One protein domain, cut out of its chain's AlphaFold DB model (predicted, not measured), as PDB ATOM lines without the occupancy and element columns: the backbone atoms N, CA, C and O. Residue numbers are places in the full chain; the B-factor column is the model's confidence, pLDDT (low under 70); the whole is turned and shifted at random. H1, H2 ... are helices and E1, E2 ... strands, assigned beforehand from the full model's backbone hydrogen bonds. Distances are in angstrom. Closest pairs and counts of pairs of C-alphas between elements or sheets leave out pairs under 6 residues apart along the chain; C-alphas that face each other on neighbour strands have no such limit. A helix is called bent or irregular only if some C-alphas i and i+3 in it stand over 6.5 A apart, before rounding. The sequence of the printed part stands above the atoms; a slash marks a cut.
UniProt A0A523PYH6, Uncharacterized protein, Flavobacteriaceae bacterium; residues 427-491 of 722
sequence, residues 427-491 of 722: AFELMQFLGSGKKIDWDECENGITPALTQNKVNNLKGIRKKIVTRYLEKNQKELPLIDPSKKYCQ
ATOM      1  N   ALA A 427     -42.578  20.444 -10.871       69.00
ATOM      2  CA  ALA A 427     -42.337  21.783 -11.401       69.00
ATOM      3  C   ALA A 427     -42.753  22.854 -10.386       69.00
ATOM      4  O   ALA A 427     -41.941  23.708 -10.043       69.00
ATOM      5  N   PHE A 428     -43.972  22.765  -9.848       73.94
ATOM      6  CA  PHE A 428     -44.469  23.700  -8.837       73.94
ATOM      7  C   PHE A 428     -43.751  23.532  -7.502       73.94
ATOM      8  O   PHE A 428     -43.321  24.526  -6.929       73.94
ATOM      9  N   GLU A 429     -43.457  22.299  -7.081       74.81
ATOM     10  CA  GLU A 429     -42.620  22.081  -5.896       74.81
ATOM     11  C   GLU A 429     -41.197  22.645  -6.088       74.81
ATOM     12  O   GLU A 429     -40.593  23.149  -5.140       74.81
ATOM     13  N   LEU A 430     -40.642  22.602  -7.310       72.44
ATOM     14  CA  LEU A 430     -39.352  23.232  -7.615       72.44
ATOM     15  C   LEU A 430     -39.478  24.751  -7.575       72.44
ATOM     16  O   LEU A 430     -38.578  25.416  -7.074       72.44
ATOM     17  N   MET A 431     -40.569  25.305  -8.099       74.38
ATOM     18  CA  MET A 431     -40.819  26.741  -8.073       74.38
ATOM     19  C   MET A 431     -41.032  27.260  -6.653       74.38
ATOM     20  O   MET A 431     -40.451  28.288  -6.321       74.38
ATOM     21  N   GLN A 432     -41.738  26.523  -5.796       76.31
ATOM     22  CA  GLN A 432     -41.801  26.755  -4.354       76.31
ATOM     23  C   GLN A 432     -40.400  26.751  -3.750       76.31
ATOM     24  O   GLN A 432     -39.962  27.725  -3.135       76.31
ATOM     25  N   PHE A 433     -39.660  25.668  -3.991       70.56
ATOM     26  CA  PHE A 433     -38.310  25.508  -3.482       70.56
ATOM     27  C   PHE A 433     -37.396  26.646  -3.932       70.56
ATOM     28  O   PHE A 433     -36.591  27.110  -3.136       70.56
ATOM     29  N   LEU A 434     -37.492  27.118  -5.173       68.50
ATOM     30  CA  LEU A 434     -36.713  28.253  -5.659       68.50
ATOM     31  C   LEU A 434     -37.216  29.571  -5.057       68.50
ATOM     32  O   LEU A 434     -36.391  30.355  -4.597       68.50
ATOM     33  N   GLY A 435     -38.529  29.797  -5.067       63.16
ATOM     34  CA  GLY A 435     -39.145  31.118  -5.015       63.16
ATOM     35  C   GLY A 435     -39.619  31.621  -3.661       63.16
ATOM     36  O   GLY A 435     -39.531  32.825  -3.448       63.16
ATOM     37  N   SER A 436     -40.091  30.763  -2.754       64.38
ATOM     38  CA  SER A 436     -40.599  31.211  -1.444       64.38
ATOM     39  C   SER A 436     -39.597  30.995  -0.310       64.38
ATOM     40  O   SER A 436     -39.711  31.623   0.733       64.38
ATOM     41  N   GLY A 437     -38.644  30.068  -0.475       57.88
ATOM     42  CA  GLY A 437     -37.742  29.644   0.602       57.88
ATOM     43  C   GLY A 437     -38.421  28.848   1.728       57.88
ATOM     44  O   GLY A 437     -37.710  28.264   2.547       57.88
ATOM     45  N   LYS A 438     -39.760  28.759   1.740       68.19
ATOM     46  CA  LYS A 438     -40.549  27.999   2.713       68.19
ATOM     47  C   LYS A 438     -40.564  26.514   2.346       68.19
ATOM     48  O   LYS A 438     -40.736  26.137   1.182       68.19
ATOM     49  N   LYS A 439     -40.399  25.657   3.353       71.88
ATOM     50  CA  LYS A 439     -40.629  24.215   3.219       71.88
ATOM     51  C   LYS A 439     -42.136  23.977   3.117       71.88
ATOM     52  O   LYS A 439     -42.881  24.550   3.899       71.88
ATOM     53  N   ILE A 440     -42.548  23.111   2.193       78.12
ATOM     54  CA  ILE A 440     -43.936  22.649   2.129       78.12
ATOM     55  C   ILE A 440     -44.196  21.743   3.333       78.12
ATOM     56  O   ILE A 440     -43.451  20.773   3.534       78.12
ATOM     57  N   ASP A 441     -45.223  22.063   4.116       81.81
ATOM     58  CA  ASP A 441     -45.642  21.246   5.252       81.81
ATOM     59  C   ASP A 441     -46.704  20.235   4.816       81.81
ATOM     60  O   ASP A 441     -47.786  20.601   4.370       81.81
ATOM     61  N   TRP A 442     -46.364  18.951   4.864       84.81
ATOM     62  CA  TRP A 442     -47.191  17.890   4.296       84.81
ATOM     63  C   TRP A 442     -47.857  17.074   5.398       84.81
ATOM     64  O   TRP A 442     -47.167  16.400   6.164       84.81
ATOM     65  N   ASP A 443     -49.185  17.021   5.378       86.81
ATOM     66  CA  ASP A 443     -49.993  16.143   6.219       86.81
ATOM     67  C   ASP A 443     -50.499  14.941   5.430       86.81
ATOM     68  O   ASP A 443     -50.899  15.067   4.274       86.81
ATOM     69  N   GLU A 444     -50.545  13.769   6.060       88.31
ATOM     70  CA  GLU A 444     -51.188  12.597   5.461       88.31
ATOM     71  C   GLU A 444     -52.702  12.830   5.285       88.31
ATOM     72  O   GLU A 444     -53.399  13.337   6.177       88.31
ATOM     73  N   CYS A 445     -53.236  12.454   4.122       82.38
ATOM     74  CA  CYS A 445     -54.666  12.529   3.833       82.38
ATOM     75  C   CYS A 445     -55.087  11.610   2.690       82.38
ATOM     76  O   CYS A 445     -54.296  11.302   1.807       82.38
ATOM     77  N   GLU A 446     -56.350  11.189   2.704       77.56
ATOM     78  CA  GLU A 446     -56.893  10.172   1.796       77.56
ATOM     79  C   GLU A 446     -56.878  10.611   0.322       77.56
ATOM     80  O   GLU A 446     -56.363   9.893  -0.534       77.56
ATOM     81  N   ASN A 447     -57.323  11.839   0.048       72.19
ATOM     82  CA  ASN A 447     -57.430  12.409  -1.301       72.19
ATOM     83  C   ASN A 447     -56.215  13.277  -1.695       72.19
ATOM     84  O   ASN A 447     -56.318  14.163  -2.542       72.19
ATOM     85  N   GLY A 448     -55.066  13.059  -1.051       75.00
ATOM     86  CA  GLY A 448     -53.850  13.835  -1.286       75.00
ATOM     87  C   GLY A 448     -53.059  13.419  -2.531       75.00
ATOM     88  O   GLY A 448     -53.398  12.488  -3.264       75.00
ATOM     89  N   ILE A 449     -51.920  14.073  -2.734       78.56
ATOM     90  CA  ILE A 449     -50.945  13.737  -3.773       78.56
ATOM     91  C   ILE A 449     -49.730  13.017  -3.188       78.56
ATOM     92  O   ILE A 449     -49.566  12.901  -1.978       78.56
ATOM     93  N   THR A 450     -48.853  12.510  -4.049       80.94
ATOM     94  CA  THR A 450     -47.533  12.032  -3.622       80.94
ATOM     95  C   THR A 450     -46.502  13.103  -3.990       80.94
ATOM     96  O   THR A 450     -46.254  13.268  -5.188       80.94
ATOM     97  N   PRO A 451     -45.900  13.813  -3.013       81.06
ATOM     98  CA  PRO A 451     -44.950  14.882  -3.298       81.06
ATOM     99  C   PRO A 451     -43.801  14.426  -4.199       81.06
ATOM    100  O   PRO A 451     -43.271  13.307  -4.111       81.06
ATOM    101  N   ALA A 452     -43.435  15.295  -5.125       74.25
ATOM    102  CA  ALA A 452     -42.591  14.974  -6.249       74.25
ATOM    103  C   ALA A 452     -41.107  15.297  -6.025       74.25
ATOM    104  O   ALA A 452     -40.276  14.617  -6.635       74.25
ATOM    105  N   LEU A 453     -40.769  16.244  -5.150       74.56
ATOM    106  CA  LEU A 453     -39.427  16.616  -4.706       74.56
ATOM    107  C   LEU A 453     -39.191  16.155  -3.268       74.56
ATOM    108  O   LEU A 453     -39.500  16.832  -2.293       74.56
ATOM    109  N   THR A 454     -38.595  14.973  -3.139       77.62
ATOM    110  CA  THR A 454     -38.423  14.308  -1.845       77.62
ATOM    111  C   THR A 454     -36.998  13.832  -1.665       77.62
ATOM    112  O   THR A 454     -36.292  13.525  -2.636       77.62
ATOM    113  N   GLN A 455     -36.578  13.697  -0.408       78.62
ATOM    114  CA  GLN A 455     -35.254  13.172  -0.096       78.62
ATOM    115  C   GLN A 455     -35.077  11.744  -0.641       78.62
ATOM    116  O   GLN A 455     -34.010  11.409  -1.155       78.62
ATOM    117  N   ASN A 456     -36.139  10.926  -0.635       78.94
ATOM    118  CA  ASN A 456     -36.143   9.576  -1.210       78.94
ATOM    119  C   ASN A 456     -35.784   9.579  -2.705       78.94
ATOM    120  O   ASN A 456     -34.948   8.789  -3.149       78.94
ATOM    121  N   LYS A 457     -36.355  10.503  -3.488       75.75
ATOM    122  CA  LYS A 457     -36.045  10.622  -4.920       75.75
ATOM    123  C   LYS A 457     -34.627  11.128  -5.170       75.75
ATOM    124  O   LYS A 457     -33.941  10.576  -6.028       75.75
ATOM    125  N   VAL A 458     -34.151  12.111  -4.402       74.75
ATOM    126  CA  VAL A 458     -32.757  12.583  -4.503       74.75
ATOM    127  C   VAL A 458     -31.765  11.479  -4.129       74.75
ATOM    128  O   VAL A 458     -30.748  11.307  -4.805       74.75
ATOM    129  N   ASN A 459     -32.075  10.671  -3.113       79.00
ATOM    130  CA  ASN A 459     -31.251   9.535  -2.706       79.00
ATOM    131  C   ASN A 459     -31.092   8.498  -3.828       79.00
ATOM    132  O   ASN A 459     -29.988   7.964  -3.987       79.00
ATOM    133  N   ASN A 460     -32.150   8.297  -4.622       76.12
ATOM    134  CA  ASN A 460     -32.207   7.386  -5.767       76.12
ATOM    135  C   ASN A 460     -31.517   7.918  -7.040       76.12
ATOM    136  O   ASN A 460     -31.261   7.139  -7.964       76.12
ATOM    137  N   LEU A 461     -31.174   9.213  -7.111       75.50
ATOM    138  CA  LEU A 461     -30.374   9.750  -8.218       75.50
ATOM    139  C   LEU A 461     -28.978   9.107  -8.239       75.50
ATOM    140  O   LEU A 461     -28.388   8.800  -7.206       75.50
ATOM    141  N   LYS A 462     -28.399   8.945  -9.433       76.19
ATOM    142  CA  LYS A 462     -27.051   8.380  -9.619       76.19
ATOM    143  C   LYS A 462     -26.106   9.380 -10.289       76.19
ATOM    144  O   LYS A 462     -26.529  10.278 -11.018       76.19
ATOM    145  N   GLY A 463     -24.804   9.204 -10.055       77.88
ATOM    146  CA  GLY A 463     -23.741   9.912 -10.772       77.88
ATOM    147  C   GLY A 463     -23.761  11.436 -10.604       77.88
ATOM    148  O   GLY A 463     -23.947  11.959  -9.504       77.88
ATOM    149  N   ILE A 464     -23.533  12.158 -11.708       62.94
ATOM    150  CA  ILE A 464     -23.378  13.622 -11.710       62.94
ATOM    151  C   ILE A 464     -24.654  14.359 -11.279       62.94
ATOM    152  O   ILE A 464     -24.563  15.393 -10.624       62.94
ATOM    153  N   ARG A 465     -25.834  13.788 -11.557       58.72
ATOM    154  CA  ARG A 465     -27.130  14.375 -11.184       58.72
ATOM    155  C   ARG A 465     -27.288  14.478  -9.668       58.72
ATOM    156  O   ARG A 465     -27.617  15.551  -9.176       58.72
ATOM    157  N   LYS A 466     -26.961  13.410  -8.925       74.12
ATOM    158  CA  LYS A 466     -26.973  13.430  -7.450       74.12
ATOM    159  C   LYS A 466     -26.017  14.493  -6.908       74.12
ATOM    160  O   LYS A 466     -26.412  15.291  -6.073       74.12
ATOM    161  N   LYS A 467     -24.792  14.572  -7.446       69.25
ATOM    162  CA  LYS A 467     -23.803  15.581  -7.022       69.25
ATOM    163  C   LYS A 467     -24.278  17.019  -7.251       69.25
ATOM    164  O   LYS A 467     -24.050  17.854  -6.387       69.25
ATOM    165  N   ILE A 468     -24.908  17.310  -8.392       66.50
ATOM    166  CA  ILE A 468     -25.425  18.655  -8.699       66.50
ATOM    167  C   ILE A 468     -26.533  19.034  -7.713       66.50
ATOM    168  O   ILE A 468     -26.455  20.094  -7.093       66.50
ATOM    169  N   VAL A 469     -27.523  18.156  -7.535       68.56
ATOM    170  CA  VAL A 469     -28.677  18.417  -6.664       68.56
ATOM    171  C   VAL A 469     -28.252  18.526  -5.197       68.56
ATOM    172  O   VAL A 469     -28.580  19.517  -4.553       68.56
ATOM    173  N   THR A 470     -27.457  17.583  -4.675       72.88
ATOM    174  CA  THR A 470     -26.982  17.616  -3.278       72.88
ATOM    175  C   THR A 470     -26.144  18.859  -2.988       72.88
ATOM    176  O   THR A 470     -26.384  19.533  -1.995       72.88
ATOM    177  N   ARG A 471     -25.226  19.239  -3.887       73.25
ATOM    178  CA  ARG A 471     -24.408  20.447  -3.709       73.25
ATOM    179  C   ARG A 471     -25.246  21.724  -3.726       73.25
ATOM    180  O   ARG A 471     -24.918  22.679  -3.027       73.25
ATOM    181  N   TYR A 472     -26.302  21.763  -4.539       66.69
ATOM    182  CA  TYR A 472     -27.244  22.877  -4.530       66.69
ATOM    183  C   TYR A 472     -28.011  22.938  -3.200       66.69
ATOM    184  O   TYR A 472     -28.103  24.018  -2.619       66.69
ATOM    185  N   LEU A 473     -28.525  21.805  -2.709       70.44
ATOM    186  CA  LEU A 473     -29.238  21.717  -1.427       70.44
ATOM    187  C   LEU A 473     -28.354  22.176  -0.258       70.44
ATOM    188  O   LEU A 473     -28.753  23.068   0.488       70.44
ATOM    189  N   GLU A 474     -27.124  21.661  -0.167       74.81
ATOM    190  CA  GLU A 474     -26.137  22.039   0.857       74.81
ATOM    191  C   GLU A 474     -25.783  23.530   0.791       74.81
ATOM    192  O   GLU A 474     -25.810  24.223   1.806       74.81
ATOM    193  N   LYS A 475     -25.488  24.053  -0.410       72.19
ATOM    194  CA  LYS A 475     -25.114  25.464  -0.601       72.19
ATOM    195  C   LYS A 475     -26.213  26.420  -0.137       72.19
ATOM    196  O   LYS A 475     -25.900  27.501   0.352       72.19
ATOM    197  N   ASN A 476     -27.474  26.045  -0.334       63.22
ATOM    198  CA  ASN A 476     -28.620  26.888  -0.007       63.22
ATOM    199  C   ASN A 476     -29.273  26.519   1.337       63.22
ATOM    200  O   ASN A 476     -30.317  27.081   1.644       63.22
ATOM    201  N   GLN A 477     -28.677  25.603   2.118       65.06
ATOM    202  CA  GLN A 477     -29.191  25.123   3.412       65.06
ATOM    203  C   GLN A 477     -30.649  24.638   3.344       65.06
ATOM    204  O   GLN A 477     -31.461  24.952   4.210       65.06
ATOM    205  N   LYS A 478     -31.002  23.893   2.290       67.88
ATOM    206  CA  LYS A 478     -32.373  23.404   2.087       67.88
ATOM    207  C   LYS A 478     -32.480  21.908   2.357       67.88
ATOM    208  O   LYS A 478     -31.696  21.125   1.822       67.88
ATOM    209  N   GLU A 479     -33.499  21.518   3.116       69.88
ATOM    210  CA  GLU A 479     -33.857  20.122   3.379       69.88
ATOM    211  C   GLU A 479     -35.116  19.732   2.598       69.88
ATOM    212  O   GLU A 479     -36.105  20.465   2.586       69.88
ATOM    213  N   LEU A 480     -35.090  18.565   1.945       75.44
ATOM    214  CA  LEU A 480     -36.274  17.995   1.299       75.44
ATOM    215  C   LEU A 480     -37.014  17.069   2.270       75.44
ATOM    216  O   LEU A 480     -36.370  16.376   3.060       75.44
ATOM    217  N   PRO A 481     -38.353  16.987   2.194       76.50
ATOM    218  CA  PRO A 481     -39.109  16.105   3.066       76.50
ATOM    219  C   PRO A 481     -38.794  14.626   2.776       76.50
ATOM    220  O   PRO A 481     -38.647  14.195   1.623       76.50
ATOM    221  N   LEU A 482     -38.697  13.839   3.848       80.19
ATOM    222  CA  LEU A 482     -38.766  12.381   3.811       80.19
ATOM    223  C   LEU A 482     -40.242  11.993   3.917       80.19
ATOM    224  O   LEU A 482     -40.850  12.206   4.960       80.19
ATOM    225  N   ILE A 483     -40.808  11.445   2.842       83.56
ATOM    226  CA  ILE A 483     -42.214  11.018   2.785       83.56
ATOM    227  C   ILE A 483     -42.320   9.519   2.509       83.56
ATOM    228  O   ILE A 483     -41.442   8.944   1.860       83.56
ATOM    229  N   ASP A 484     -43.408   8.890   2.931       84.31
ATOM    230  CA  ASP A 484     -43.748   7.526   2.537       84.31
ATOM    231  C   ASP A 484     -44.440   7.550   1.158       84.31
ATOM    232  O   ASP A 484     -45.549   8.066   1.039       84.31
ATOM    233  N   PRO A 485     -43.827   7.006   0.088       81.06
ATOM    234  CA  PRO A 485     -44.416   7.051  -1.249       81.06
ATOM    235  C   PRO A 485     -45.699   6.216  -1.386       81.06
ATOM    236  O   PRO A 485     -46.392   6.366  -2.391       81.06
ATOM    237  N   SER A 486     -46.010   5.336  -0.423       83.56
ATOM    238  CA  SER A 486     -47.268   4.577  -0.395       83.56
ATOM    239  C   SER A 486     -48.456   5.404   0.104       83.56
ATOM    240  O   SER A 486     -49.604   5.008  -0.094       83.56
ATOM    241  N   LYS A 487     -48.186   6.563   0.712       87.00
ATOM    242  CA  LYS A 487     -49.193   7.451   1.285       87.00
ATOM    243  C   LYS A 487     -49.477   8.652   0.391       87.00
ATOM    244  O   LYS A 487     -48.761   8.951  -0.573       87.00
ATOM    245  N   LYS A 488     -50.566   9.333   0.729       86.38
ATOM    246  CA  LYS A 488     -51.046  10.554   0.092       86.38
ATOM    247  C   LYS A 488     -50.987  11.709   1.084       86.38
ATOM    248  O   LYS A 488     -51.161  11.500   2.284       86.38
ATOM    249  N   TYR A 489     -50.686  12.893   0.565       85.69
ATOM    250  CA  TYR A 489     -50.379  14.083   1.343       85.69
ATOM    251  C   TYR A 489     -51.077  15.329   0.800       85.69
ATOM    252  O   TYR A 489     -51.263  15.477  -0.409       85.69
ATOM    253  N   CYS A 490     -51.415  16.247   1.692       84.88
ATOM    254  CA  CYS A 490     -51.958  17.564   1.381       84.88
ATOM    255  C   CYS A 490     -51.473  18.583   2.414       84.88
ATOM    256  O   CYS A 490     -50.960  18.214   3.467       84.88
ATOM    257  N   GLN A 491     -51.641  19.866   2.104       85.00
ATOM    258  CA  GLN A 491     -51.445  20.954   3.057       85.00
ATOM    259  C   GLN A 491     -52.766  21.281   3.745       85.00
ATOM    260  O   GLN A 491     -53.745  21.647   3.084       85.00
TER     261      GLN A 491
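AT A GLANCE: This is residues 427 to 491 of the 722 residues of an uncharacterized protein of Flavobacteriaceae bacterium (UniProt A0A523PYH6). A small helical hairpin, H2 and H3, makes one end of the domain, and the strand E1, where the chain folds back, makes the other. The long last stretch, residues 476 to 491, runs from the end of H3 back to E1, where residues 489 to 490 pair with it, while H1 lies off to one side and touches no helix. The printed part has 65 residues with three named helices and one named strand, in the order H1, E1, H2, H3, and its class is mostly helix. It is compact, with a radius of gyration of the C-alphas of 12.4 A, and its C-alphas span 36 by 26 by 17 A.

IN THESE COORDINATES: The longest helix, H3, holds residues 463 to 475 and measures 18.6 A from first to last C-alpha. It begins at C-alpha 463, at (-23.741, 9.912, -10.772), and ends at C-alpha 475, at (-25.114, 25.464, -0.601). H2, residues 455 to 460, comes before it and is 8.7 A long. E1 is residues 443 to 449, with 10.3 A between its first and last C-alphas. H1, residues 427 to 435, is 11.8 A long and begins at C-alpha 427, at (-42.337, 21.783, -11.401).

HOW THE PARTS SIT: H3 touches H2 with residues 466 to 470 alone; their closest C-alphas are those of Val 458 and Lys 466, 6.5 A apart. The two form a helical hairpin, at a shallow tilt of 25 degrees and running opposite ways. Their centres are 11.3 A apart. E1 is apart from H2 and from H3. It pairs with no named strand, but its residues 443 to 444 pair with residues 489 to 490, antiparallel, in a stretch too short to be named. H1 is apart from H2, H3 and E1. In H1, H2 and H3 each O i to N i+4 pair is within hydrogen-bond range, and no helix is bent or irregular.

THE WHOLE: The two C-alphas farthest apart are those of Glu 446 in E1 and Ile 464 in H3, 36.3 A from each other. The first and last printed C-alphas, of Ala 427 and Gln 491, are 17.1 A apart. The printed part has no cut. The links E1 to H2 and H2 to H3 are tight, the link H1 to E1 is short, and no link is long. After H3, residues 476 to 491 hold no named element; their C-alphas lie 4 to 15 A from the mean of the C-alphas. The mean pLDDT of the printed part is 75.1. It is under 70 at residue 427, residues 434 to 438, residues 464 to 465, residues 467 to 469, residue 472 and residues 476 to 479.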